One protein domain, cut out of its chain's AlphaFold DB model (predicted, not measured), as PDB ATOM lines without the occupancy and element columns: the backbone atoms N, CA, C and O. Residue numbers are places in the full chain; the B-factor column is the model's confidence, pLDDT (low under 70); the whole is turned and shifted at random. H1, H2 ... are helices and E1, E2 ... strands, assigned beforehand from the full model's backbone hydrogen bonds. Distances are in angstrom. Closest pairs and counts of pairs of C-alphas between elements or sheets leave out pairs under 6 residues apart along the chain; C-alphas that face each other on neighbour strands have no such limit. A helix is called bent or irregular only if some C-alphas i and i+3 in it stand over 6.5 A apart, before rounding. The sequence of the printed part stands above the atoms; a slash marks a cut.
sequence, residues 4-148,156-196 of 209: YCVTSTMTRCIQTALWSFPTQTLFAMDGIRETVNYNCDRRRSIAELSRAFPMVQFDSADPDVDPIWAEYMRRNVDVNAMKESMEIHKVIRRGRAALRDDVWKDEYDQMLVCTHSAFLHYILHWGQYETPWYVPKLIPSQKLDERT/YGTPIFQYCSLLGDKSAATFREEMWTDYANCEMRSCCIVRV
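What this domain is: This is residues 4 to 148 and 156 to 196 of the 209 residues of the protein "Hypothetical protein" of Craspedostauros australis (UniProt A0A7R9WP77). A strongly twisted sheet of four strands forms the core, with H1 packed along one face and H4 and H5 meeting about perpendicular to each other. H2 and H3 sit out on long loops, while H6 and the unnamed stretch before it make an arm, of which residues 165 to 171 and 173 to 178 stick out. The printed part has 186 residues, with six named helices and four named strands in the order E1 H1 E2 H2 H3 H4 E3 H5 H6 E4. The sheet's order is E2 E1 E3 E4, mixed; the class is mixed, helices and strands, with under half of the residues in named elements. The whole is compact, with a radius of gyration of the C-alphas of 16.8 A and spans of 44 by 43 by 35 A.

How they stand to each other: E1, residues 4 to 8, is an inner strand, parallel to its neighbour E2, residues 25 to 29, with N 5 and O 25 2.9 A apart and N 7 and O 27 2.8 A apart, both within hydrogen-bond range. E1 is also parallel to E3, residues 110 to 116, with N 6 and O 112 at 2.7 A. E3 is antiparallel to the edge strand E4, residues 189 to 195, with N 113 and O 192 at 2.8 A. H1, residues 11 to 20, is on the sheet at a height of 7.6 A, over E1 and E3, and makes two layers with it, helix on one face. Its closest C-alphas to E3 are those of Ala 17 and Cys 114, 6.0 A apart. E1, H1 and E2 form a strand-helix-strand unit, two parallel neighbour strands with a helix between, whose crossover is right-handed. H2, residues 46 to 52, is close to H1 but not clearly touching: the closest C-alphas, of Thr 11 and Leu 49, are 7.5 A apart. H3, residues 67 to 74, touches no helix and is not on the sheet. H4, residues 88 to 102, only grazes the sheet and touches H5, residues 117 to 125, at 85 degrees, about perpendicular; the closest C-alphas, of Ile 92 and Ile 123, are 5.6 A apart. H5 only grazes the sheet too. H6, residues 172 to 183, touches H5 with residues 182 to 183 alone; the closest C-alphas, of Ser 117 and Tyr 183, are 5.5 A apart. Every O i to N i+4 pair is within hydrogen-bond range in H1, H2, H4, H5 and H6, and 3 of 4 in H3.

Where its parts are: E1 begins at C-alpha 4, (104.380, -53.157, 46.318). H1 is 14.2 A long, H4 20.1 A, E3 19.4 A, H6 16.3 A and E4 19.7 A. H4 is neither bent nor irregular, but only just: C-alphas 99 and 102 are 6.3 A apart. E4 ends at C-alpha 195, (103.759, -60.293, 55.132).

The domain as a whole: The C-alphas farthest apart, of Asn 76 and Gly 168, are 50.9 A apart. Residues 149 to 155 are not printed, and C-alphas 148 and 156 are 13.0 A apart across the cut. The links E2 to H2, H2 to H3 and H3 to H4 are long. The mean pLDDT of the printed part is 74.0; residues 125 to 148, 156 to 188 and 196 are under 70.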
ATOM      1  N   TYR A   4     103.819 -54.498  46.454       90.12
ATOM      2  CA  TYR A   4     104.380 -53.157  46.318       90.12
ATOM      3  C   TYR A   4     105.739 -53.096  47.000       90.12
ATOM      4  O   TYR A   4     106.066 -53.929  47.848       90.12
ATOM      5  N   CYS A   5     106.543 -52.120  46.598       92.31
ATOM      6  CA  CYS A   5     107.850 -51.874  47.174       92.31
ATOM      7  C   CYS A   5     107.814 -50.579  47.980       92.31
ATOM      8  O   CYS A   5     107.483 -49.516  47.459       92.31
ATOM      9  N   VAL A   6     108.186 -50.654  49.248       93.31
ATOM     10  CA  VAL A   6     108.492 -49.490  50.063       93.31
ATOM     11  C   VAL A   6     109.992 -49.261  50.047       93.31
ATOM     12  O   VAL A   6     110.781 -50.179  50.269       93.31
ATOM     13  N   THR A   7     110.395 -48.021  49.793       94.69
ATOM     14  CA  THR A   7     111.793 -47.600  49.788       94.69
ATOM     15  C   THR A   7     112.025 -46.406  50.705       94.69
ATOM     16  O   THR A   7     111.101 -45.674  51.054       94.69
ATOM     17  N   SER A   8     113.259 -46.198  51.156       94.25
ATOM     18  CA  SER A   8     113.569 -44.947  51.846       94.25
ATOM     19  C   SER A   8     113.599 -43.786  50.853       94.25
ATOM     20  O   SER A   8     113.939 -43.961  49.686       94.25
ATOM     21  N   THR A   9     113.384 -42.570  51.329       94.44
ATOM     22  CA  THR A   9     113.486 -41.349  50.510       94.44
ATOM     23  C   THR A   9     114.919 -40.960  50.102       94.44
ATOM     24  O   THR A   9     115.134 -39.917  49.480       94.44
ATOM     25  N   MET A  10     115.932 -41.774  50.411       93.94
ATOM     26  CA  MET A  10     117.302 -41.526  49.958       93.94
ATOM     27  C   MET A  10     117.454 -41.899  48.480       93.94
ATOM     28  O   MET A  10     117.171 -43.035  48.106       93.94
ATOM     29  N   THR A  11     118.008 -40.997  47.660       93.69
ATOM     30  CA  THR A  11     118.261 -41.207  46.214       93.69
ATOM     31  C   THR A  11     118.855 -42.589  45.904       93.69
ATOM     32  O   THR A  11     118.354 -43.295  45.036       93.69
ATOM     33  N   ARG A  12     119.881 -43.003  46.667       91.12
ATOM     34  CA  ARG A  12     120.563 -44.305  46.522       91.12
ATOM     35  C   ARG A  12     119.633 -45.509  46.705       91.12
ATOM     36  O   ARG A  12     119.806 -46.542  46.064       91.12
ATOM     37  N   CYS A  13     118.648 -45.380  47.585       93.94
ATOM     38  CA  CYS A  13     117.700 -46.435  47.910       93.94
ATOM     39  C   CYS A  13     116.590 -46.497  46.858       93.94
ATOM     40  O   CYS A  13     116.328 -47.572  46.330       93.94
ATOM     41  N   ILE A  14     116.066 -45.338  46.445       94.75
ATOM     42  CA  ILE A  14     115.084 -45.233  45.359       94.75
ATOM     43  C   ILE A  14     115.631 -45.841  44.060       94.75
ATOM     44  O   ILE A  14     114.964 -46.658  43.432       94.75
ATOM     45  N   GLN A  15     116.863 -45.493  43.673       93.94
ATOM     46  CA  GLN A  15     117.514 -46.062  42.484       93.94
ATOM     47  C   GLN A  15     117.660 -47.581  42.580       93.94
ATOM     48  O   GLN A  15     117.406 -48.287  41.609       93.94
ATOM     49  N   THR A  16     118.031 -48.080  43.762       92.88
ATOM     50  CA  THR A  16     118.147 -49.522  44.002       92.88
ATOM     51  C   THR A  16     116.790 -50.203  43.838       92.88
ATOM     52  O   THR A  16     116.684 -51.164  43.085       92.88
ATOM     53  N   ALA A  17     115.740 -49.667  44.464       94.00
ATOM     54  CA  ALA A  17     114.392 -50.208  44.364       94.00
ATOM     55  C   ALA A  17     113.877 -50.223  42.916       94.00
ATOM     56  O   ALA A  17     113.330 -51.229  42.479       94.00
ATOM     57  N   LEU A  18     114.100 -49.148  42.153       92.88
ATOM     58  CA  LEU A  18     113.682 -49.058  40.750       92.88
ATOM     59  C   LEU A  18     114.398 -50.069  39.849       92.88
ATOM     60  O   LEU A  18     113.773 -50.648  38.964       92.88
ATOM     61  N   TRP A  19     115.698 -50.287  40.056       91.56
ATOM     62  CA  TRP A  19     116.458 -51.258  39.266       91.56
ATOM     63  C   TRP A  19     116.136 -52.703  39.636       91.56
ATOM     64  O   TRP A  19     116.079 -53.556  38.755       91.56
ATOM     65  N   SER A  20     115.920 -52.980  40.920       88.94
ATOM     66  CA  SER A  20     115.634 -54.331  41.399       88.94
ATOM     67  C   SER A  20     114.177 -54.742  41.187       88.94
ATOM     68  O   SER A  20     113.910 -55.920  40.957       88.94
ATOM     69  N   PHE A  21     113.239 -53.792  41.245       91.44
ATOM     70  CA  PHE A  21     111.793 -54.047  41.262       91.44
ATOM     71  C   PHE A  21     111.038 -53.154  40.258       91.44
ATOM     72  O   PHE A  21     110.138 -52.403  40.643       91.44
ATOM     73  N   PRO A  22     111.379 -53.208  38.955       90.75
ATOM     74  CA  PRO A  22     110.871 -52.264  37.955       90.75
ATOM     75  C   PRO A  22     109.370 -52.400  37.661       90.75
ATOM     76  O   PRO A  22     108.803 -51.539  36.992       90.75
ATOM     77  N   THR A  23     108.725 -53.481  38.110       90.38
ATOM     78  CA  THR A  23     107.295 -53.747  37.873       90.38
ATOM     79  C   THR A  23     106.419 -53.466  39.092       90.38
ATOM     80  O   THR A  23     105.196 -53.546  38.994       90.38
ATOM     81  N   GLN A  24     107.018 -53.146  40.242       91.00
ATOM     82  CA  GLN A  24     106.296 -52.875  41.481       91.00
ATOM     83  C   GLN A  24     105.926 -51.390  41.557       91.00
ATOM     84  O   GLN A  24     106.645 -50.524  41.066       91.00
ATOM     85  N   THR A  25     104.807 -51.086  42.216       91.69
ATOM     86  CA  THR A  25     104.526 -49.706  42.640       91.69
ATOM     87  C   THR A  25     105.454 -49.359  43.799       91.69
ATOM     88  O   THR A  25     105.602 -50.167  44.719       91.69
ATOM     89  N   LEU A  26     106.099 -48.191  43.740       94.25
ATOM     90  CA  LEU A  26     107.071 -47.760  44.741       94.25
ATOM     91  C   LEU A  26     106.515 -46.640  45.619       94.25
ATOM     92  O   LEU A  26     106.081 -45.608  45.110       94.25
ATOM     93  N   PHE A  27     106.635 -46.817  46.931       93.50
ATOM     94  CA  PHE A  27     106.287 -45.827  47.945       93.50
ATOM     95  C   PHE A  27     107.539 -45.467  48.743       93.50
ATOM     96  O   PHE A  27     108.173 -46.333  49.341       93.50
ATOM     97  N   ALA A  28     107.923 -44.197  48.744       94.00
ATOM     98  CA  ALA A  28     109.087 -43.715  49.466       94.00
ATOM     99  C   ALA A  28     108.691 -43.036  50.780       94.00
ATOM    100  O   ALA A  28     107.837 -42.151  50.795       94.00
ATOM    101  N   MET A  29     109.361 -43.399  51.877       92.06
ATOM    102  CA  MET A  29     109.081 -42.828  53.199       92.06
ATOM    103  C   MET A  29     110.335 -42.576  54.037       92.06
ATOM    104  O   MET A  29     111.359 -43.253  53.907       92.06
ATOM    105  N   ASP A  30     110.249 -41.578  54.916       92.12
ATOM    106  CA  ASP A  30     111.369 -41.155  55.760       92.12
ATOM    107  C   ASP A  30     111.643 -42.128  56.913       92.12
ATOM    108  O   ASP A  30     112.793 -42.306  57.321       92.12
ATOM    109  N   GLY A  31     110.607 -42.803  57.419       91.50
ATOM    110  CA  GLY A  31     110.715 -43.655  58.602       91.50
ATOM    111  C   GLY A  31     111.648 -44.856  58.442       91.50
ATOM    112  O   GLY A  31     112.212 -45.302  59.439       91.50
ATOM    113  N   ILE A  32     111.911 -45.305  57.207       91.88
ATOM    114  CA  ILE A  32     112.819 -46.424  56.899       91.88
ATOM    115  C   ILE A  32     114.165 -45.991  56.292       91.88
ATOM    116  O   ILE A  32     114.819 -46.758  55.585       91.88
ATOM    117  N   ARG A  33     114.586 -44.738  56.501       92.31
ATOM    118  CA  ARG A  33     115.927 -44.270  56.107       92.31
ATOM    119  C   ARG A  33     117.026 -44.868  56.980       92.31
ATOM    120  O   ARG A  33     116.783 -45.208  58.138       92.31
ATOM    121  N   GLU A  34     118.242 -44.878  56.438       90.12
ATOM    122  CA  GLU A  34     119.486 -45.038  57.200       90.12
ATOM    123  C   GLU A  34     119.539 -44.066  58.386       90.12
ATOM    124  O   GLU A  34     118.852 -43.042  58.391       90.12
ATOM    125  N   THR A  35     120.366 -44.385  59.371       89.62
ATOM    126  CA  THR A  35     120.835 -43.452  60.386       89.62
ATOM    127  C   THR A  35     121.331 -42.154  59.758       89.62
ATOM    128  O   THR A  35     122.284 -42.108  58.986       89.62
ATOM    129  N   VAL A  36     120.664 -41.063  60.106       91.19
ATOM    130  CA  VAL A  36     121.035 -39.721  59.692       91.19
ATOM    131  C   VAL A  36     122.160 -39.261  60.599       91.19
ATOM    132  O   VAL A  36     121.908 -38.950  61.759       91.19
ATOM    133  N   ASN A  37     123.394 -39.236  60.088       86.94
ATOM    134  CA  ASN A  37     124.576 -38.821  60.839       86.94
ATOM    135  C   ASN A  37     125.251 -37.617  60.208       86.94
ATOM    136  O   ASN A  37     125.454 -36.607  60.872       86.94
ATOM    137  N   TYR A  38     125.558 -37.682  58.923       87.69
ATOM    138  CA  TYR A  38     126.381 -36.676  58.263       87.69
ATOM    139  C   TYR A  38     125.577 -35.911  57.221       87.69
ATOM    140  O   TYR A  38     124.466 -36.289  56.863       87.69
ATOM    141  N   ASN A  39     126.140 -34.824  56.697       86.38
ATOM    142  CA  ASN A  39     125.466 -34.009  55.685       86.38
ATOM    143  C   ASN A  39     125.058 -34.807  54.429       86.38
ATOM    144  O   ASN A  39     124.080 -34.459  53.776       86.38
ATOM    145  N   CYS A  40     125.760 -35.897  54.105       85.38
ATOM    146  CA  CYS A  40     125.384 -36.804  53.016       85.38
ATOM    147  C   CYS A  40     124.123 -37.643  53.304       85.38
ATOM    148  O   CYS A  40     123.527 -38.189  52.373       85.38
ATOM    149  N   ASP A  41     123.694 -37.727  54.564       88.94
ATOM    150  CA  ASP A  41     122.455 -38.391  54.966       88.94
ATOM    151  C   ASP A  41     121.248 -37.459  54.919       88.94
ATOM    152  O   ASP A  41     120.116 -37.923  55.061       88.94
ATOM    153  N   ARG A  42     121.463 -36.159  54.679       91.81
ATOM    154  CA  ARG A  42     120.384 -35.214  54.407       91.81
ATOM    155  C   ARG A  42     119.660 -35.615  53.123       91.81
ATOM    156  O   ARG A  42     120.261 -35.812  52.065       91.81
ATOM    157  N   ARG A  43     118.337 -35.676  53.206       92.44
ATOM    158  CA  ARG A  43     117.455 -35.926  52.073       92.44
ATOM    159  C   ARG A  43     117.359 -34.678  51.193       92.44
ATOM    160  O   ARG A  43     117.323 -33.548  51.679       92.44
ATOM    161  N   ARG A  44     117.267 -34.890  49.880       92.25
ATOM    162  CA  ARG A  44     116.821 -33.860  48.919       92.25
ATOM    163  C   ARG A  44     115.353 -33.516  49.166       92.25
ATOM    164  O   ARG A  44     114.651 -34.341  49.733       92.25
ATOM    165  N   SER A  45     114.857 -32.367  48.717       93.31
ATOM    166  CA  SER A  45     113.415 -32.061  48.841       93.31
ATOM    167  C   SER A  45     112.553 -33.097  48.103       93.31
ATOM    168  O   SER A  45     113.021 -33.726  47.147       93.31
ATOM    169  N   ILE A  46     111.291 -33.291  48.513       93.75
ATOM    170  CA  ILE A  46     110.413 -34.222  47.775       93.75
ATOM    171  C   ILE A  46     110.144 -33.665  46.384       93.75
ATOM    172  O   ILE A  46     110.200 -34.420  45.429       93.75
ATOM    173  N   ALA A  47     109.987 -32.347  46.228       92.88
ATOM    174  CA  ALA A  47     109.817 -31.729  44.914       92.88
ATOM    175  C   ALA A  47     110.950 -32.089  43.928       92.88
ATOM    176  O   ALA A  47     110.712 -32.339  42.744       92.88
ATOM    177  N   GLU A  48     112.198 -32.139  44.399       93.50
ATOM    178  CA  GLU A  48     113.332 -32.596  43.595       93.50
ATOM    179  C   GLU A  48     113.319 -34.105  43.339       93.50
ATOM    180  O   GLU A  48     113.680 -34.533  42.240       93.50
ATOM    181  N   LEU A  49     112.935 -34.903  44.339       94.94
ATOM    182  CA  LEU A  49     112.850 -36.359  44.224       94.94
ATOM    183  C   LEU A  49     111.718 -36.785  43.288       94.94
ATOM    184  O   LEU A  49     111.983 -37.550  42.372       94.94
ATOM    185  N   SER A  50     110.508 -36.244  43.422       94.56
ATOM    186  CA  SER A  50     109.368 -36.515  42.540       94.56
ATOM    187  C   SER A  50     109.650 -36.113  41.095       94.56
ATOM    188  O   SER A  50     109.243 -36.812  40.173       94.56
ATOM    189  N   ARG A  51     110.409 -35.029  40.865       94.69
ATOM    190  CA  ARG A  51     110.855 -34.663  39.511       94.69
ATOM    191  C   ARG A  51     111.856 -35.670  38.938       94.69
ATOM    192  O   ARG A  51     111.812 -35.955  37.747       94.69
ATOM    193  N   ALA A  52     112.774 -36.173  39.763       95.44
ATOM    194  CA  ALA A  52     113.782 -37.147  39.343       95.44
ATOM    195  C   ALA A  52     113.225 -38.577  39.214       95.44
ATOM    196  O   ALA A  52     113.732 -39.361  38.415       95.44
ATOM    197  N   PHE A  53     112.193 -38.906  39.990       95.88
ATOM    198  CA  PHE A  53     111.603 -40.235  40.123       95.88
ATOM    199  C   PHE A  53     110.067 -40.146  40.043       95.88
ATOM    200  O   PHE A  53     109.385 -40.403  41.034       95.88
ATOM    201  N   PRO A  54     109.498 -39.794  38.874       94.94
ATOM    202  CA  PRO A  54     108.064 -39.515  38.729       94.94
ATOM    203  C   PRO A  54     107.155 -40.730  38.962       94.94
ATOM    204  O   PRO A  54     105.952 -40.575  39.126       94.94
ATOM    205  N   MET A  55     107.718 -41.939  38.966       93.88
ATOM    206  CA  MET A  55     106.998 -43.191  39.214       93.88
ATOM    207  C   MET A  55     106.978 -43.621  40.688       93.88
ATOM    208  O   MET A  55     106.445 -44.681  41.005       93.88
ATOM    209  N   VAL A  56     107.592 -42.837  41.578       94.94
ATOM    210  CA  VAL A  56     107.656 -43.111  43.017       94.94
ATOM    211  C   VAL A  56     106.664 -42.208  43.740       94.94
ATOM    212  O   VAL A  56     106.633 -41.001  43.506       94.94
ATOM    213  N   GLN A  57     105.866 -42.797  44.624       93.94
ATOM    214  CA  GLN A  57     104.896 -42.087  45.453       93.94
ATOM    215  C   GLN A  57     105.557 -41.635  46.758       93.94
ATOM    216  O   GLN A  57     106.321 -42.391  47.356       93.94
ATOM    217  N   PHE A  58     105.277 -40.409  47.202       92.12
ATOM    218  CA  PHE A  58     105.931 -39.781  48.361       92.12
ATOM    219  C   PHE A  58     104.926 -39.283  49.411       92.12
ATOM    220  O   PHE A  58     105.268 -38.449  50.243       92.12
ATOM    221  N   ASP A  59     103.691 -39.784  49.378       80.56
ATOM    222  CA  ASP A  59     102.538 -39.225  50.102       80.56
ATOM    223  C   ASP A  59     102.716 -39.168  51.630       80.56
ATOM    224  O   ASP A  59     102.068 -38.375  52.306       80.56
ATOM    225  N   SER A  60     103.616 -39.984  52.182       72.88
ATOM    226  CA  SER A  60     103.946 -40.036  53.611       72.88
ATOM    227  C   SER A  60     105.093 -39.104  54.038       72.88
ATOM    228  O   SER A  60     105.525 -39.168  55.186       72.88
ATOM    229  N   ALA A  61     105.659 -38.299  53.133       75.88
ATOM    230  CA  ALA A  61     106.829 -37.463  53.411       75.88
ATOM    231  C   ALA A  61     106.526 -35.964  53.271       75.88
ATOM    232  O   ALA A  61     105.826 -35.537  52.354       75.88
ATOM    233  N   ASP A  62     107.110 -35.153  54.157       77.25
ATOM    234  CA  ASP A  62     106.987 -33.693  54.091       77.25
ATOM    235  C   ASP A  62     107.680 -33.160  52.820       77.25
ATOM    236  O   ASP A  62     108.861 -33.468  52.584       77.25
ATOM    237  N   PRO A  63     106.979 -32.381  51.973       75.94
ATOM    238  CA  PRO A  63     107.506 -32.001  50.677       75.94
ATOM    239  C   PRO A  63     108.738 -31.089  50.738       75.94
ATOM    240  O   PRO A  63     109.656 -31.245  49.917       75.94
ATOM    241  N   ASP A  64     108.791 -30.206  51.735       76.81
ATOM    242  CA  ASP A  64     109.706 -29.060  51.771       76.81
ATOM    243  C   ASP A  64     110.760 -29.158  52.880       76.81
ATOM    244  O   ASP A  64     111.766 -28.440  52.849       76.81
ATOM    245  N   VAL A  65     110.591 -30.077  53.835       85.56
ATOM    246  CA  VAL A  65     111.507 -30.235  54.969       85.56
ATOM    247  C   VAL A  65     111.989 -31.679  55.089       85.56
ATOM    248  O   VAL A  65     111.223 -32.625  54.963       85.56
ATOM    249  N   ASP A  66     113.284 -31.878  55.358       92.56
ATOM    250  CA  ASP A  66     113.784 -33.144  55.911       92.56
ATOM    251  C   ASP A  66     113.600 -33.086  57.438       92.56
ATOM    252  O   ASP A  66     114.438 -32.468  58.104       92.56
ATOM    253  N   PRO A  67     112.521 -33.658  58.011       90.75
ATOM    254  CA  PRO A  67     112.194 -33.466  59.424       90.75
ATOM    255  C   PRO A  67     113.251 -34.073  60.352       90.75
ATOM    256  O   PRO A  67     113.551 -33.504  61.402       90.75
ATOM    257  N   ILE A  68     113.865 -35.190  59.944       92.69
ATOM    258  CA  ILE A  68     114.910 -35.861  60.725       92.69
ATOM    259  C   ILE A  68     116.151 -34.966  60.778       92.69
ATOM    260  O   ILE A  68     116.671 -34.690  61.857       92.69
ATOM    261  N   TRP A  69     116.604 -34.458  59.627       94.25
ATOM    262  CA  TRP A  69     117.759 -33.558  59.571       94.25
ATOM    263  C   TRP A  69     117.492 -32.223  60.280       94.25
ATOM    264  O   TRP A  69     118.334 -31.747  61.047       94.25
ATOM    265  N   ALA A  70     116.317 -31.630  60.054       93.31
ATOM    266  CA  ALA A  70     115.927 -30.341  60.619       93.31
ATOM    267  C   ALA A  70     115.947 -30.347  62.153       93.31
ATOM    268  O   ALA A  70     116.405 -29.378  62.758       93.31
ATOM    269  N   GLU A  71     115.540 -31.450  62.785       93.31
ATOM    270  CA  GLU A  71     115.593 -31.598  64.240       93.31
ATOM    271  C   GLU A  71     117.024 -31.475  64.795       93.31
ATOM    272  O   GLU A  71     117.253 -30.814  65.811       93.31
ATOM    273  N   TYR A  72     118.016 -32.054  64.117       93.44
ATOM    274  CA  TYR A  72     119.418 -31.940  64.528       93.44
ATOM    275  C   TYR A  72     120.001 -30.554  64.268       93.44
ATOM    276  O   TYR A  72     120.756 -30.044  65.099       93.44
ATOM    277  N   MET A  73     119.617 -29.917  63.159       94.00
ATOM    278  CA  MET A  73     120.026 -28.541  62.865       94.00
ATOM    279  C   MET A  73     119.468 -27.561  63.899       94.00
ATOM    280  O   MET A  73     120.196 -26.704  64.388       94.00
ATOM    281  N   ARG A  74     118.212 -27.742  64.323       94.94
ATOM    282  CA  ARG A  74     117.577 -26.949  65.389       94.94
ATOM    283  C   ARG A  74     118.311 -27.063  66.731       94.94
ATOM    284  O   ARG A  74     118.300 -26.128  67.525       94.94
ATOM    285  N   ARG A  75     118.955 -28.205  66.985       91.31
ATOM    286  CA  ARG A  75     119.777 -28.470  68.180       91.31
ATOM    287  C   ARG A  75     121.231 -28.005  68.035       91.31
ATOM    288  O   ARG A  75     122.020 -28.260  68.941       91.31
ATOM    289  N   ASN A  76     121.586 -27.344  66.929       92.12
ATOM    290  CA  ASN A  76     122.951 -26.927  66.594       92.12
ATOM    291  C   ASN A  76     123.966 -28.085  66.612       92.12
ATOM    292  O   ASN A  76     125.123 -27.896  66.987       92.12
ATOM    293  N   VAL A  77     123.545 -29.296  66.229       88.81
ATOM    294  CA  VAL A  77     124.484 -30.412  66.059       88.81
ATOM    295  C   VAL A  77     125.290 -30.183  64.787       88.81
ATOM    296  O   VAL A  77     124.714 -29.947  63.724       88.81
ATOM    297  N   ASP A  78     126.615 -30.285  64.893       88.88
ATOM    298  CA  ASP A  78     127.524 -30.116  63.762       88.88
ATOM    299  C   ASP A  78     127.137 -31.032  62.585       88.88
ATOM    300  O   ASP A  78     126.780 -32.205  62.758       88.88
ATOM    301  N   VAL A  79     127.182 -30.501  61.361       88.75
ATOM    302  CA  VAL A  79     126.744 -31.215  60.147       88.75
ATOM    303  C   VAL A  79     127.573 -32.472  59.859       88.75
ATOM    304  O   VAL A  79     127.066 -33.393  59.221       88.75
ATOM    305  N   ASN A  80     128.795 -32.546  60.386       85.69
ATOM    306  CA  ASN A  80     129.722 -33.664  60.259       85.69
ATOM    307  C   ASN A  80     129.898 -34.455  61.569       85.69
ATOM    308  O   ASN A  80     130.778 -35.308  61.650       85.69
ATOM    309  N   ALA A  81     129.065 -34.214  62.584       79.88
ATOM    310  CA  ALA A  81     129.029 -35.018  63.801       79.88
ATOM    311  C   ALA A  81     127.943 -36.095  63.742       79.88
ATOM    312  O   ALA A  81     126.868 -35.875  63.180       79.88
ATOM    313  N   MET A  82     128.209 -37.226  64.400       78.75
ATOM    314  CA  MET A  82     127.238 -38.305  64.601       78.75
ATOM    315  C   MET A  82     125.958 -37.780  65.270       78.75
ATOM    316  O   MET A  82     126.014 -36.997  66.219       78.75
ATOM    317  N   LYS A  83     124.803 -38.230  64.774       87.31
ATOM    318  CA  LYS A  83     123.463 -37.786  65.188       87.31
ATOM    319  C   LYS A  83     122.645 -38.998  65.621       87.31
ATOM    320  O   LYS A  83     122.707 -39.379  66.788       87.31
ATOM    321  N   GLU A  84     121.940 -39.650  64.698       86.12
ATOM    322  CA  GLU A  84     121.087 -40.795  65.027       86.12
ATOM    323  C   GLU A  84     121.875 -41.982  65.594       86.12
ATOM    324  O   GLU A  84     121.345 -42.691  66.443       86.12
ATOM    325  N   SER A  85     123.160 -42.155  65.257       81.38
ATOM    326  CA  SER A  85     123.998 -43.189  65.889       81.38
ATOM    327  C   SER A  85     124.231 -42.971  67.390       81.38
ATOM    328  O   SER A  85     124.494 -43.928  68.111       81.38
ATOM    329  N   MET A  86     124.079 -41.739  67.886       76.69
ATOM    330  CA  MET A  86     124.099 -41.420  69.321       76.69
ATOM    331  C   MET A  86     122.699 -41.494  69.953       76.69
ATOM    332  O   MET A  86     122.527 -41.370  71.164       76.69
ATOM    333  N   GLU A  87     121.665 -41.695  69.142       78.88
ATOM    334  CA  GLU A  87     120.264 -41.692  69.545       78.88
ATOM    335  C   GLU A  87     119.506 -42.829  68.846       78.88
ATOM    336  O   GLU A  87     118.396 -42.621  68.366       78.88
ATOM    337  N   ILE A  88     120.085 -44.041  68.811       78.81
ATOM    338  CA  ILE A  88     119.536 -45.208  68.085       78.81
ATOM    339  C   ILE A  88     118.057 -45.447  68.389       78.81
ATOM    340  O   ILE A  88     117.281 -45.776  67.498       78.81
ATOM    341  N   HIS A  89     117.627 -45.185  69.620       73.81
ATOM    342  CA  HIS A  89     116.223 -45.219  70.005       73.81
ATOM    343  C   HIS A  89     115.266 -44.433  69.088       73.81
ATOM    344  O   HIS A  89     114.124 -44.846  68.892       73.81
ATOM    345  N   LYS A  90     115.709 -43.312  68.508       83.81
ATOM    346  CA  LYS A  90     114.924 -42.516  67.557       83.81
ATOM    347  C   LYS A  90     114.753 -43.236  66.226       83.81
ATOM    348  O   LYS A  90     113.634 -43.263  65.722       83.81
ATOM    349  N   VAL A  91     115.811 -43.884  65.731       87.50
ATOM    350  CA  VAL A  91     115.797 -44.736  64.526       87.50
ATOM    351  C   VAL A  91     114.780 -45.857  64.698       87.50
ATOM    352  O   VAL A  91     113.935 -46.082  63.834       87.50
ATOM    353  N   ILE A  92     114.803 -46.506  65.864       82.62
ATOM    354  CA  ILE A  92     113.848 -47.559  66.208       82.62
ATOM    355  C   ILE A  92     112.427 -47.022  66.248       82.62
ATOM    356  O   ILE A  92     111.545 -47.593  65.616       82.62
ATOM    357  N   ARG A  93     112.188 -45.924  66.975       82.75
ATOM    358  CA  ARG A  93     110.843 -45.362  67.128       82.75
ATOM    359  C   ARG A  93     110.242 -44.997  65.769       82.75
ATOM    360  O   ARG A  93     109.114 -45.403  65.498       82.75
ATOM    361  N   ARG A  94     110.996 -44.303  64.905       88.94
ATOM    362  CA  ARG A  94     110.513 -43.931  63.562       88.94
ATOM    363  C   ARG A  94     110.328 -45.138  62.646       88.94
ATOM    364  O   ARG A  94     109.343 -45.192  61.924       88.94
ATOM    365  N   GLY A  95     111.224 -46.126  62.704       87.88
ATOM    366  CA  GLY A  95     111.105 -47.328  61.884       87.88
ATOM    367  C   GLY A  95     109.935 -48.211  62.306       87.88
ATOM    368  O   GLY A  95     109.243 -48.744  61.448       87.88
ATOM    369  N   ARG A  96     109.662 -48.321  63.614       81.38
ATOM    370  CA  ARG A  96     108.484 -49.033  64.134       81.38
ATOM    371  C   ARG A  96     107.184 -48.341  63.748       81.38
ATOM    372  O   ARG A  96     106.270 -49.034  63.325       81.38
ATOM    373  N   ALA A  97     107.110 -47.018  63.901       82.94
ATOM    374  CA  ALA A  97     105.943 -46.244  63.479       82.94
ATOM    375  C   ALA A  97     105.682 -46.450  61.983       82.94
ATOM    376  O   ALA A  97     104.602 -46.890  61.613       82.94
ATOM    377  N   ALA A  98     106.717 -46.314  61.147       85.25
ATOM    378  CA  ALA A  98     106.585 -46.550  59.716       85.25
ATOM    379  C   ALA A  98     106.116 -47.975  59.394       85.25
ATOM    380  O   ALA A  98     105.112 -48.150  58.714       85.25
ATOM    381  N   LEU A  99     106.796 -48.999  59.922       79.56
ATOM    382  CA  LEU A  99     106.489 -50.404  59.624       79.56
ATOM    383  C   LEU A  99     105.152 -50.899  60.206       79.56
ATOM    384  O   LEU A  99     104.665 -51.949  59.788       79.56
ATOM    385  N   ARG A 100     104.573 -50.190  61.180       75.50
ATOM    386  CA  ARG A 100     103.287 -50.540  61.797       75.50
ATOM    387  C   ARG A 100     102.127 -49.732  61.226       75.50
ATOM    388  O   ARG A 100     101.079 -50.314  60.980       75.50
ATOM    389  N   ASP A 101     102.317 -48.432  61.040       72.69
ATOM    390  CA  ASP A 101     101.222 -47.485  60.816       72.69
ATOM    391  C   ASP A 101     101.196 -46.949  59.377       72.69
ATOM    392  O   ASP A 101     100.120 -46.745  58.825       72.69
ATOM    393  N   ASP A 102     102.363 -46.758  58.751       71.06
ATOM    394  CA  ASP A 102     102.461 -46.004  57.490       71.06
ATOM    395  C   ASP A 102     102.655 -46.893  56.256       71.06
ATOM    396  O   ASP A 102     102.301 -46.517  55.136       71.06
ATOM    397  N   VAL A 103     103.274 -48.061  56.441       72.44
ATOM    398  CA  VAL A 103     103.653 -48.924  55.321       72.44
ATOM    399  C   VAL A 103     102.504 -49.737  54.778       72.44
ATOM    400  O   VAL A 103     102.516 -50.002  53.581       72.44
ATOM    401  N   TRP A 104     101.553 -50.154  55.613       76.81
ATOM    402  CA  TRP A 104     100.518 -51.099  55.211       76.81
ATOM    403  C   TRP A 104      99.471 -50.428  54.336       76.81
ATOM    404  O   TRP A 104      99.039 -49.301  54.576       76.81
ATOM    405  N   LYS A 105      99.090 -51.141  53.285       73.81
ATOM    406  CA  LYS A 105      98.101 -50.721  52.305       73.81
ATOM    407  C   LYS A 105      97.083 -51.848  52.212       73.81
ATOM    408  O   LYS A 105      97.469 -52.961  51.869       73.81
ATOM    409  N   ASP A 106      95.822 -51.558  52.529       77.00
ATOM    410  CA  ASP A 106      94.752 -52.563  52.665       77.00
ATOM    411  C   ASP A 106      94.573 -53.439  51.412       77.00
ATOM    412  O   ASP A 106      94.106 -54.570  51.488       77.00
ATOM    413  N   GLU A 107      94.971 -52.930  50.246       78.81
ATOM    414  CA  GLU A 107      94.938 -53.630  48.958       78.81
ATOM    415  C   GLU A 107      96.115 -54.606  48.705       78.81
ATOM    416  O   GLU A 107      96.172 -55.229  47.638       78.81
ATOM    417  N   TYR A 108      97.057 -54.757  49.647       76.25
ATOM    418  CA  TYR A 108      98.234 -55.620  49.510       76.25
ATOM    419  C   TYR A 108      98.468 -56.519  50.735       76.25
ATOM    420  O   TYR A 108      98.684 -56.052  51.849       76.25
ATOM    421  N   ASP A 109      98.590 -57.829  50.499       75.38
ATOM    422  CA  ASP A 109      98.886 -58.815  51.557       75.38
ATOM    423  C   ASP A 109     100.391 -58.945  51.864       75.38
ATOM    424  O   ASP A 109     100.809 -59.608  52.822       75.38
ATOM    425  N   GLN A 110     101.232 -58.391  50.986       82.25
ATOM    426  CA  GLN A 110     102.687 -58.498  51.030       82.25
ATOM    427  C   GLN A 110     103.337 -57.190  50.594       82.25
ATOM    428  O   GLN A 110     102.867 -56.516  49.676       82.25
ATOM    429  N   MET A 111     104.480 -56.898  51.206       86.56
ATOM    430  CA  MET A 111     105.298 -55.732  50.912       86.56
ATOM    431  C   MET A 111     106.765 -56.126  50.743       86.56
ATOM    432  O   MET A 111     107.318 -56.893  51.528       86.56
ATOM    433  N   LEU A 112     107.417 -55.546  49.742       89.62
ATOM    434  CA  LEU A 112     108.868 -55.519  49.600       89.62
ATOM    435  C   LEU A 112     109.399 -54.273  50.311       89.62
ATOM    436  O   LEU A 112     108.977 -53.171  49.997       89.62
ATOM    437  N   VAL A 113     110.332 -54.418  51.242       89.88
ATOM    438  CA  VAL A 113     110.996 -53.289  51.901       89.88
ATOM    439  C   VAL A 113     112.420 -53.206  51.379       89.88
ATOM    440  O   VAL A 113     113.238 -54.061  51.697       89.88
ATOM    441  N   CYS A 114     112.719 -52.182  50.583       92.88
ATOM    442  CA  CYS A 114     114.061 -51.832  50.128       92.88
ATOM    443  C   CYS A 114     114.607 -50.697  51.001       92.88
ATOM    444  O   CYS A 114     114.150 -49.558  50.930       92.88
ATOM    445  N   THR A 115     115.579 -50.993  51.853       92.69
ATOM    446  CA  THR A 115     116.095 -50.046  52.850       92.69
ATOM    447  C   THR A 115     117.611 -50.200  53.004       92.69
ATOM    448  O   THR A 115     118.283 -50.723  52.116       92.69
ATOM    449  N   HIS A 116     118.174 -49.692  54.093       89.88
ATOM    450  CA  HIS A 116     119.599 -49.684  54.380       89.88
ATOM    451  C   HIS A 116     119.927 -50.715  55.446       89.88
ATOM    452  O   HIS A 116     119.111 -51.023  56.321       89.88
ATOM    453  N   SER A 117     121.134 -51.249  55.354       81.62
ATOM    454  CA  SER A 117     121.578 -52.342  56.200       81.62
ATOM    455  C   SER A 117     121.608 -51.917  57.682       81.62
ATOM    456  O   SER A 117     120.971 -52.558  58.518       81.62
ATOM    457  N   ALA A 118     122.204 -50.777  58.039       80.81
ATOM    458  CA  ALA A 118     122.253 -50.359  59.442       80.81
ATOM    459  C   ALA A 118     120.857 -50.059  60.026       80.81
ATOM    460  O   ALA A 118     120.589 -50.438  61.168       80.81
ATOM    461  N   PHE A 119     119.917 -49.512  59.244       86.94
ATOM    462  CA  PHE A 119     118.514 -49.400  59.672       86.94
ATOM    463  C   PHE A 119     117.907 -50.763  60.058       86.94
ATOM    464  O   PHE A 119     117.337 -50.893  61.145       86.94
ATOM    465  N   LEU A 120     118.053 -51.784  59.202       81.69
ATOM    466  CA  LEU A 120     117.550 -53.130  59.494       81.69
ATOM    467  C   LEU A 120     118.230 -53.737  60.713       81.69
ATOM    468  O   LEU A 120     117.546 -54.311  61.553       81.69
ATOM    469  N   HIS A 121     119.548 -53.575  60.841       76.81
ATOM    470  CA  HIS A 121     120.284 -54.056  62.001       76.81
ATOM    471  C   HIS A 121     119.676 -53.514  63.301       76.81
ATOM    472  O   HIS A 121     119.354 -54.283  64.207       76.81
ATOM    473  N   TYR A 122     119.437 -52.203  63.375       77.50
ATOM    474  CA  TYR A 122     118.836 -51.608  64.561       77.50
ATOM    475  C   TYR A 122     117.411 -52.119  64.790       77.50
ATOM    476  O   TYR A 122     117.106 -52.575  65.891       77.50
ATOM    477  N   ILE A 123     116.548 -52.097  63.773       77.44
ATOM    478  CA  ILE A 123     115.136 -52.487  63.918       77.44
ATOM    479  C   ILE A 123     114.962 -53.960  64.301       77.44
ATOM    480  O   ILE A 123     114.107 -54.271  65.130       77.44
ATOM    481  N   LEU A 124     115.763 -54.855  63.725       71.94
ATOM    482  CA  LEU A 124     115.643 -56.300  63.920       71.94
ATOM    483  C   LEU A 124     116.205 -56.767  65.264       71.94
ATOM    484  O   LEU A 124     115.662 -57.697  65.858       71.94
ATOM    485  N   HIS A 125     117.267 -56.127  65.757       65.38
ATOM    486  CA  HIS A 125     117.943 -56.532  66.993       65.38
ATOM    487  C   HIS A 125     117.522 -55.719  68.224       65.38
ATOM    488  O   HIS A 125     117.997 -55.974  69.336       65.38
ATOM    489  N   TRP A 126     116.617 -54.750  68.065       62.41
ATOM    490  CA  TRP A 126     116.153 -53.940  69.182       62.41
ATOM    491  C   TRP A 126     115.397 -54.766  70.231       62.41
ATOM    492  O   TRP A 126     114.395 -55.409  69.931       62.41
ATOM    493  N   GLY A 127     115.838 -54.698  71.492       51.19
ATOM    494  CA  GLY A 127     115.145 -55.328  72.623       51.19
ATOM    495  C   GLY A 127     115.322 -56.848  72.743       51.19
ATOM    496  O   GLY A 127     114.683 -57.455  73.597       51.19
ATOM    497  N   GLN A 128     116.189 -57.469  71.938       50.56
ATOM    498  CA  GLN A 128     116.530 -58.887  72.072       50.56
ATOM    499  C   GLN A 128     117.603 -59.073  73.158       50.56
ATOM    500  O   GLN A 128     118.769 -58.751  72.934       50.56
ATOM    501  N   TYR A 129     117.216 -59.577  74.335       44.00
ATOM    502  CA  TYR A 129     118.107 -59.723  75.502       44.00
ATOM    503  C   TYR A 129     118.844 -61.071  75.579       44.00
ATOM    504  O   TYR A 129     119.844 -61.176  76.281       44.00
ATOM    505  N   GLU A 130     118.380 -62.092  74.854       44.91
ATOM    506  CA  GLU A 130     118.886 -63.473  74.965       44.91
ATOM    507  C   GLU A 130     119.948 -63.834  73.916       44.91
ATOM    508  O   GLU A 130     120.402 -64.976  73.846       44.91
ATOM    509  N   THR A 131     120.375 -62.873  73.091       41.09
ATOM    510  CA  THR A 131     121.419 -63.113  72.088       41.09
ATOM    511  C   THR A 131     122.740 -62.473  72.524       41.09
ATOM    512  O   THR A 131     122.737 -61.349  73.027       41.09
ATOM    513  N   PRO A 132     123.895 -63.130  72.296       37.62
ATOM    514  CA  PRO A 132     125.211 -62.597  72.671       37.62
ATOM    515  C   PRO A 132     125.600 -61.277  71.977       37.62
ATOM    516  O   PRO A 132     126.676 -60.749  72.237       37.62
ATOM    517  N   TRP A 133     124.743 -60.741  71.102       48.06
ATOM    518  CA  TRP A 133     125.018 -59.581  70.250       48.06
ATOM    519  C   TRP A 133     123.841 -58.595  70.218       48.06
ATOM    520  O   TRP A 133     123.624 -57.901  69.228       48.06
ATOM    521  N   TYR A 134     123.091 -58.542  71.327       50.31
ATOM    522  CA  TYR A 134     122.227 -57.425  71.713       50.31
ATOM    523  C   TYR A 134     122.888 -56.078  71.374       50.31
ATOM    524  O   TYR A 134     124.063 -55.890  71.684       50.31
ATOM    525  N   VAL A 135     122.142 -55.131  70.786       43.16
ATOM    526  CA  VAL A 135     122.600 -53.735  70.638       43.16
ATOM    527  C   VAL A 135     122.771 -53.159  72.046       43.16
ATOM    528  O   VAL A 135     121.761 -52.879  72.697       43.16
ATOM    529  N   PRO A 136     124.005 -52.992  72.562       41.91
ATOM    530  CA  PRO A 136     124.193 -52.700  73.971       41.91
ATOM    531  C   PRO A 136     123.563 -51.357  74.347       41.91
ATOM    532  O   PRO A 136     123.624 -50.398  73.579       41.91
ATOM    533  N   LYS A 137     123.043 -51.263  75.576       44.81
ATOM    534  CA  LYS A 137     122.637 -50.047  76.322       44.81
ATOM    535  C   LYS A 137     123.804 -49.048  76.522       44.81
ATOM    536  O   LYS A 137     123.907 -48.412  77.565       44.81
ATOM    537  N   LEU A 138     124.726 -48.919  75.568       37.31
ATOM    538  CA  LEU A 138     126.012 -48.216  75.676       37.31
ATOM    539  C   LEU A 138     125.898 -46.679  75.653       37.31
ATOM    540  O   LEU A 138     126.882 -45.979  75.449       37.31
ATOM    541  N   ILE A 139     124.711 -46.144  75.937       37.28
ATOM    542  CA  ILE A 139     124.466 -44.730  76.218       37.28
ATOM    543  C   ILE A 139     123.652 -44.683  77.520       37.28
ATOM    544  O   ILE A 139     122.646 -45.400  77.608       37.28
ATOM    545  N   PRO A 140     124.062 -43.904  78.544       35.34
ATOM    546  CA  PRO A 140     123.411 -43.920  79.850       35.34
ATOM    547  C   PRO A 140     121.900 -43.680  79.710       35.34
ATOM    548  O   PRO A 140     121.444 -42.672  79.177       35.34
ATOM    549  N   SER A 141     121.143 -44.694  80.143       34.72
ATOM    550  CA  SER A 141     119.679 -44.811  80.139       34.72
ATOM    551  C   SER A 141     118.956 -44.443  78.835       34.72
ATOM    552  O   SER A 141     118.054 -43.610  78.836       34.72
ATOM    553  N   GLN A 142     119.242 -45.140  77.734       35.97
ATOM    554  CA  GLN A 142     118.247 -45.265  76.660       35.97
ATOM    555  C   GLN A 142     117.181 -46.295  77.069       35.97
ATOM    556  O   GLN A 142     117.381 -47.505  76.959       35.97
ATOM    557  N   LYS A 143     116.054 -45.818  77.610       35.47
ATOM    558  CA  LYS A 143     114.855 -46.638  77.834       35.47
ATOM    559  C   LYS A 143     114.029 -46.638  76.544       35.47
ATOM    560  O   LYS A 143     113.563 -45.587  76.127       35.47
ATOM    561  N   LEU A 144     113.835 -47.809  75.938       39.97
ATOM    562  CA  LEU A 144     112.767 -48.046  74.954       39.97
ATOM    563  C   LEU A 144     111.855 -49.134  75.473       39.97
ATOM    564  O   LEU A 144     111.709 -50.205  74.890       39.97
ATOM    565  N   ASP A 145     111.282 -48.830  76.617       43.22
ATOM    566  CA  ASP A 145     109.988 -49.367  76.950       43.22
ATOM    567  C   ASP A 145     109.305 -48.284  77.777       43.22
ATOM    568  O   ASP A 145     109.627 -48.091  78.951       43.22
ATOM    569  N   GLU A 146     108.489 -47.472  77.101       44.03
ATOM    570  CA  GLU A 146     107.675 -46.424  77.735       44.03
ATOM    571  C   GLU A 146     106.456 -47.021  78.450       44.03
ATOM    572  O   GLU A 146     105.761 -46.305  79.162       44.03
ATOM    573  N   ARG A 147     106.244 -48.334  78.297       45.28
ATOM    574  CA  ARG A 147     105.172 -49.076  78.935       45.28
ATOM    575  C   ARG A 147     105.502 -49.441  80.383       45.28
ATOM    576  O   ARG A 147     106.663 -49.754  80.709       45.28
ATOM    577  N   THR A 148     104.488 -49.412  81.244       51.47
ATOM    578  CA  THR A 148     104.579 -49.837  82.644       51.47
ATOM    579  C   THR A 148     104.908 -51.332  82.727       51.47
ATOM    580  O   THR A 148     104.714 -52.069  81.761       51.47
ATOM    581  N   TYR A 156     103.417 -59.491  74.914       39.50
ATOM    582  CA  TYR A 156     104.713 -59.858  74.340       39.50
ATOM    583  C   TYR A 156     104.829 -59.138  72.994       39.50
ATOM    584  O   TYR A 156     104.046 -59.386  72.076       39.50
ATOM    585  N   GLY A 157     105.741 -58.164  72.925       42.69
ATOM    586  CA  GLY A 157     105.806 -57.214  71.822       42.69
ATOM    587  C   GLY A 157     105.813 -57.945  70.490       42.69
ATOM    588  O   GLY A 157     106.660 -58.807  70.277       42.69
ATOM    589  N   THR A 158     104.869 -57.617  69.605       37.62
ATOM    590  CA  THR A 158     104.772 -58.281  68.305       37.62
ATOM    591  C   THR A 158     106.112 -58.132  67.574       37.62
ATOM    592  O   THR A 158     106.532 -56.993  67.312       37.62
ATOM    593  N   PRO A 159     106.826 -59.236  67.286       39.28
ATOM    594  CA  PRO A 159     108.033 -59.175  66.485       39.28
ATOM    595  C   PRO A 159     107.644 -58.651  65.102       39.28
ATOM    596  O   PRO A 159     106.821 -59.246  64.415       39.28
ATOM    597  N   ILE A 160     108.212 -57.508  64.708       41.91
ATOM    598  CA  ILE A 160     107.926 -56.876  63.404       41.91
ATOM    599  C   ILE A 160     108.422 -57.765  62.256       41.91
ATOM    600  O   ILE A 160     107.879 -57.735  61.157       41.91
ATOM    601  N   PHE A 161     109.432 -58.590  62.531       40.31
ATOM    602  CA  PHE A 161     109.974 -59.558  61.597       40.31
ATOM    603  C   PHE A 161     110.031 -60.927  62.259       40.31
ATOM    604  O   PHE A 161     110.650 -61.100  63.310       40.31
ATOM    605  N   GLN A 162     109.415 -61.906  61.607       40.62
ATOM    606  CA  GLN A 162     109.620 -63.312  61.899       40.62
ATOM    607  C   GLN A 162     110.569 -63.862  60.836       40.62
ATOM    608  O   GLN A 162     110.246 -63.880  59.649       40.62
ATOM    609  N   TYR A 163     111.765 -64.278  61.245       41.22
ATOM    610  CA  TYR A 163     112.678 -64.960  60.334       41.22
ATOM    611  C   TYR A 163     112.073 -66.317  59.968       41.22
ATOM    612  O   TYR A 163     111.695 -67.082  60.856       41.22
ATOM    613  N   CYS A 164     111.975 -66.619  58.670       37.28
ATOM    614  CA  CYS A 164     111.516 -67.917  58.183       37.28
ATOM    615  C   CYS A 164     112.506 -69.022  58.581       37.28
ATOM    616  O   CYS A 164     113.326 -69.450  57.779       37.28
ATOM    617  N   SER A 165     112.385 -69.554  59.795       41.38
ATOM    618  CA  SER A 165     112.930 -70.869  60.156       41.38
ATOM    619  C   SER A 165     112.132 -72.027  59.526       41.38
ATOM    620  O   SER A 165     112.463 -73.188  59.738       41.38
ATOM    621  N   LEU A 166     111.099 -71.720  58.728       37.88
ATOM    622  CA  LEU A 166     110.200 -72.676  58.071       37.88
ATOM    623  C   LEU A 166     110.645 -73.119  56.666       37.88
ATOM    624  O   LEU A 166     110.053 -74.040  56.110       37.88
ATOM    625  N   LEU A 167     111.678 -72.508  56.078       39.78
ATOM    626  CA  LEU A 167     112.216 -72.920  54.774       39.78
ATOM    627  C   LEU A 167     113.443 -73.800  54.980       39.78
ATOM    628  O   LEU A 167     114.549 -73.406  54.626       39.78
ATOM    629  N   GLY A 168     113.216 -74.944  55.631       40.62
ATOM    630  CA  GLY A 168     114.239 -75.910  56.017       40.62
ATOM    631  C   GLY A 168     115.408 -75.971  55.035       40.62
ATOM    632  O   GLY A 168     115.208 -76.173  53.840       40.62
ATOM    633  N   ASP A 169     116.605 -75.833  55.603       48.53
ATOM    634  CA  ASP A 169     117.914 -76.018  54.972       48.53
ATOM    635  C   ASP A 169     118.650 -74.744  54.500       48.53
ATOM    636  O   ASP A 169     118.752 -74.416  53.319       48.53
ATOM    637  N   LYS A 170     119.201 -74.020  55.481       41.72
ATOM    638  CA  LYS A 170     120.642 -73.746  55.669       41.72
ATOM    639  C   LYS A 170     120.789 -73.073  57.031       41.72
ATOM    640  O   LYS A 170     119.967 -72.237  57.399       41.72
ATOM    641  N   SER A 171     121.748 -73.528  57.833       44.22
ATOM    642  CA  SER A 171     121.865 -73.150  59.243       44.22
ATOM    643  C   SER A 171     121.801 -71.629  59.408       44.22
ATOM    644  O   SER A 171     122.456 -70.880  58.690       44.22
ATOM    645  N   ALA A 172     121.033 -71.154  60.389       48.75
ATOM    646  CA  ALA A 172     120.916 -69.732  60.718       48.75
ATOM    647  C   ALA A 172     122.274 -69.028  60.959       48.75
ATOM    648  O   ALA A 172     122.314 -67.808  61.074       48.75
ATOM    649  N   ALA A 173     123.376 -69.783  61.041       48.09
ATOM    650  CA  ALA A 173     124.745 -69.296  61.087       48.09
ATOM    651  C   ALA A 173     125.222 -68.677  59.757       48.09
ATOM    652  O   ALA A 173     125.784 -67.589  59.800       48.09
ATOM    653  N   THR A 174     124.947 -69.274  58.586       54.59
ATOM    654  CA  THR A 174     125.483 -68.758  57.305       54.59
ATOM    655  C   THR A 174     124.790 -67.478  56.856       54.59
ATOM    656  O   THR A 174     125.461 -66.505  56.537       54.59
ATOM    657  N   PHE A 175     123.455 -67.417  56.932       48.47
ATOM    658  CA  PHE A 175     122.712 -66.183  56.632       48.47
ATOM    659  C   PHE A 175     123.121 -65.036  57.570       48.47
ATOM    660  O   PHE A 175     123.230 -63.883  57.170       48.47
ATOM    661  N   ARG A 176     123.381 -65.359  58.838       51.84
ATOM    662  CA  ARG A 176     123.819 -64.403  59.855       51.84
ATOM    663  C   ARG A 176     125.228 -63.862  59.590       51.84
ATOM    664  O   ARG A 176     125.445 -62.668  59.769       51.84
ATOM    665  N   GLU A 177     126.166 -64.709  59.179       52.28
ATOM    666  CA  GLU A 177     127.539 -64.315  58.822       52.28
ATOM    667  C   GLU A 177     127.593 -63.498  57.520       52.28
ATOM    668  O   GLU A 177     128.315 -62.499  57.448       52.28
ATOM    669  N   GLU A 178     126.775 -63.862  56.528       50.62
ATOM    670  CA  GLU A 178     126.598 -63.107  55.280       50.62
ATOM    671  C   GLU A 178     126.035 -61.711  55.569       50.62
ATOM    672  O   GLU A 178     126.683 -60.716  55.249       50.62
ATOM    673  N   MET A 179     124.921 -61.626  56.308       51.34
ATOM    674  CA  MET A 179     124.327 -60.349  56.720       51.34
ATOM    675  C   MET A 179     125.310 -59.467  57.508       51.34
ATOM    676  O   MET A 179     125.263 -58.247  57.390       51.34
ATOM    677  N   TRP A 180     126.219 -60.043  58.302       53.03
ATOM    678  CA  TRP A 180     127.222 -59.276  59.049       53.03
ATOM    679  C   TRP A 180     128.352 -58.707  58.201       53.03
ATOM    680  O   TRP A 180     128.732 -57.552  58.404       53.03
ATOM    681  N   THR A 181     128.881 -59.498  57.267       49.03
ATOM    682  CA  THR A 181     129.868 -59.023  56.280       49.03
ATOM    683  C   THR A 181     129.282 -57.859  55.485       49.03
ATOM    684  O   THR A 181     129.934 -56.847  55.225       49.03
ATOM    685  N   ASP A 182     127.994 -57.983  55.204       45.22
ATOM    686  CA  ASP A 182     127.172 -57.019  54.512       45.22
ATOM    687  C   ASP A 182     126.907 -55.747  55.349       45.22
ATOM    688  O   ASP A 182     127.036 -54.633  54.844       45.22
ATOM    689  N   TYR A 183     126.625 -55.859  56.652       52.31
ATOM    690  CA  TYR A 183     126.418 -54.701  57.542       52.31
ATOM    691  C   TYR A 183     127.672 -53.845  57.758       52.31
ATOM    692  O   TYR A 183     127.550 -52.637  57.966       52.31
ATOM    693  N   ALA A 184     128.871 -54.434  57.705       48.75
ATOM    694  CA  ALA A 184     130.127 -53.696  57.864       48.75
ATOM    695  C   ALA A 184     130.379 -52.685  56.726       48.75
ATOM    696  O   ALA A 184     131.133 -51.727  56.896       48.75
ATOM    697  N   ASN A 185     129.710 -52.863  55.584       43.81
ATOM    698  CA  ASN A 185     129.736 -51.936  54.467       43.81
ATOM    699  C   ASN A 185     128.519 -50.998  54.559       43.81
ATOM    700  O   ASN A 185     127.430 -51.318  54.084       43.81
ATOM    701  N   CYS A 186     128.701 -49.802  55.134       43.09
ATOM    702  CA  CYS A 186     127.665 -48.765  55.327       43.09
ATOM    703  C   CYS A 186     127.004 -48.222  54.034       43.09
ATOM    704  O   CYS A 186     126.279 -47.230  54.067       43.09
ATOM    705  N   GLU A 187     127.247 -48.842  52.882       55.28
ATOM    706  CA  GLU A 187     126.648 -48.495  51.591       55.28
ATOM    707  C   GLU A 187     125.592 -49.504  51.130       55.28
ATOM    708  O   GLU A 187     125.009 -49.360  50.051       55.28
ATOM    709  N   MET A 188     125.349 -50.544  51.921       63.00
ATOM    710  CA  MET A 188     124.547 -51.687  51.519       63.00
ATOM    711  C   MET A 188     123.052 -51.409  51.634       63.00
ATOM    712  O   MET A 188     122.544 -50.964  52.665       63.00
ATOM    713  N   ARG A 189     122.341 -51.687  50.539       79.56
ATOM    714  CA  ARG A 189     120.883 -51.640  50.491       79.56
ATOM    715  C   ARG A 189     120.373 -53.063  50.594       79.56
ATOM    716  O   ARG A 189     120.786 -53.926  49.825       79.56
ATOM    717  N   SER A 190     119.481 -53.286  51.539       78.50
ATOM    718  CA  SER A 190     118.934 -54.599  51.847       78.50
ATOM    719  C   SER A 190     117.458 -54.621  51.486       78.50
ATOM    720  O   SER A 190     116.755 -53.621  51.646       78.50
ATOM    721  N   CYS A 191     116.999 -55.764  50.987       80.81
ATOM    722  CA  CYS A 191     115.603 -55.970  50.637       80.81
ATOM    723  C   CYS A 191     115.037 -57.132  51.452       80.81
ATOM    724  O   CYS A 191     115.672 -58.180  51.543       80.81
ATOM    725  N   CYS A 192     113.848 -56.968  52.023       80.19
ATOM    726  CA  CYS A 192     113.127 -58.055  52.681       80.19
ATOM    727  C   CYS A 192     111.654 -58.051  52.271       80.19
ATOM    728  O   CYS A 192     111.106 -57.020  51.889       80.19
ATOM    729  N   ILE A 193     111.021 -59.221  52.323       80.31
ATOM    730  CA  ILE A 193     109.578 -59.352  52.120       80.31
ATOM    731  C   ILE A 193     108.931 -59.416  53.497       80.31
ATOM    732  O   ILE A 193     109.307 -60.249  54.323       80.31
ATOM    733  N   VAL A 194     107.958 -58.543  53.730       74.00
ATOM    734  CA  VAL A 194     107.136 -58.515  54.938       74.00
ATOM    735  C   VAL A 194     105.722 -58.916  54.548       74.00
ATOM    736  O   VAL A 194     105.186 -58.458  53.537       74.00
ATOM    737  N   ARG A 195     105.121 -59.804  55.336       71.19
ATOM    738  CA  ARG A 195     103.759 -60.293  55.132       71.19
ATOM    739  C   ARG A 195     102.934 -59.991  56.370       71.19
ATOM    740  O   ARG A 195     103.428 -60.190  57.479       71.19
ATOM    741  N   VAL A 196     101.686 -59.570  56.179       63.44
ATOM    742  CA  VAL A 196     100.720 -59.546  57.280       63.44
ATOM    743  C   VAL A 196     100.444 -60.994  57.668       63.44
ATOM    744  O   VAL A 196      99.911 -61.773  56.877       63.44
TER     745      VAL A 196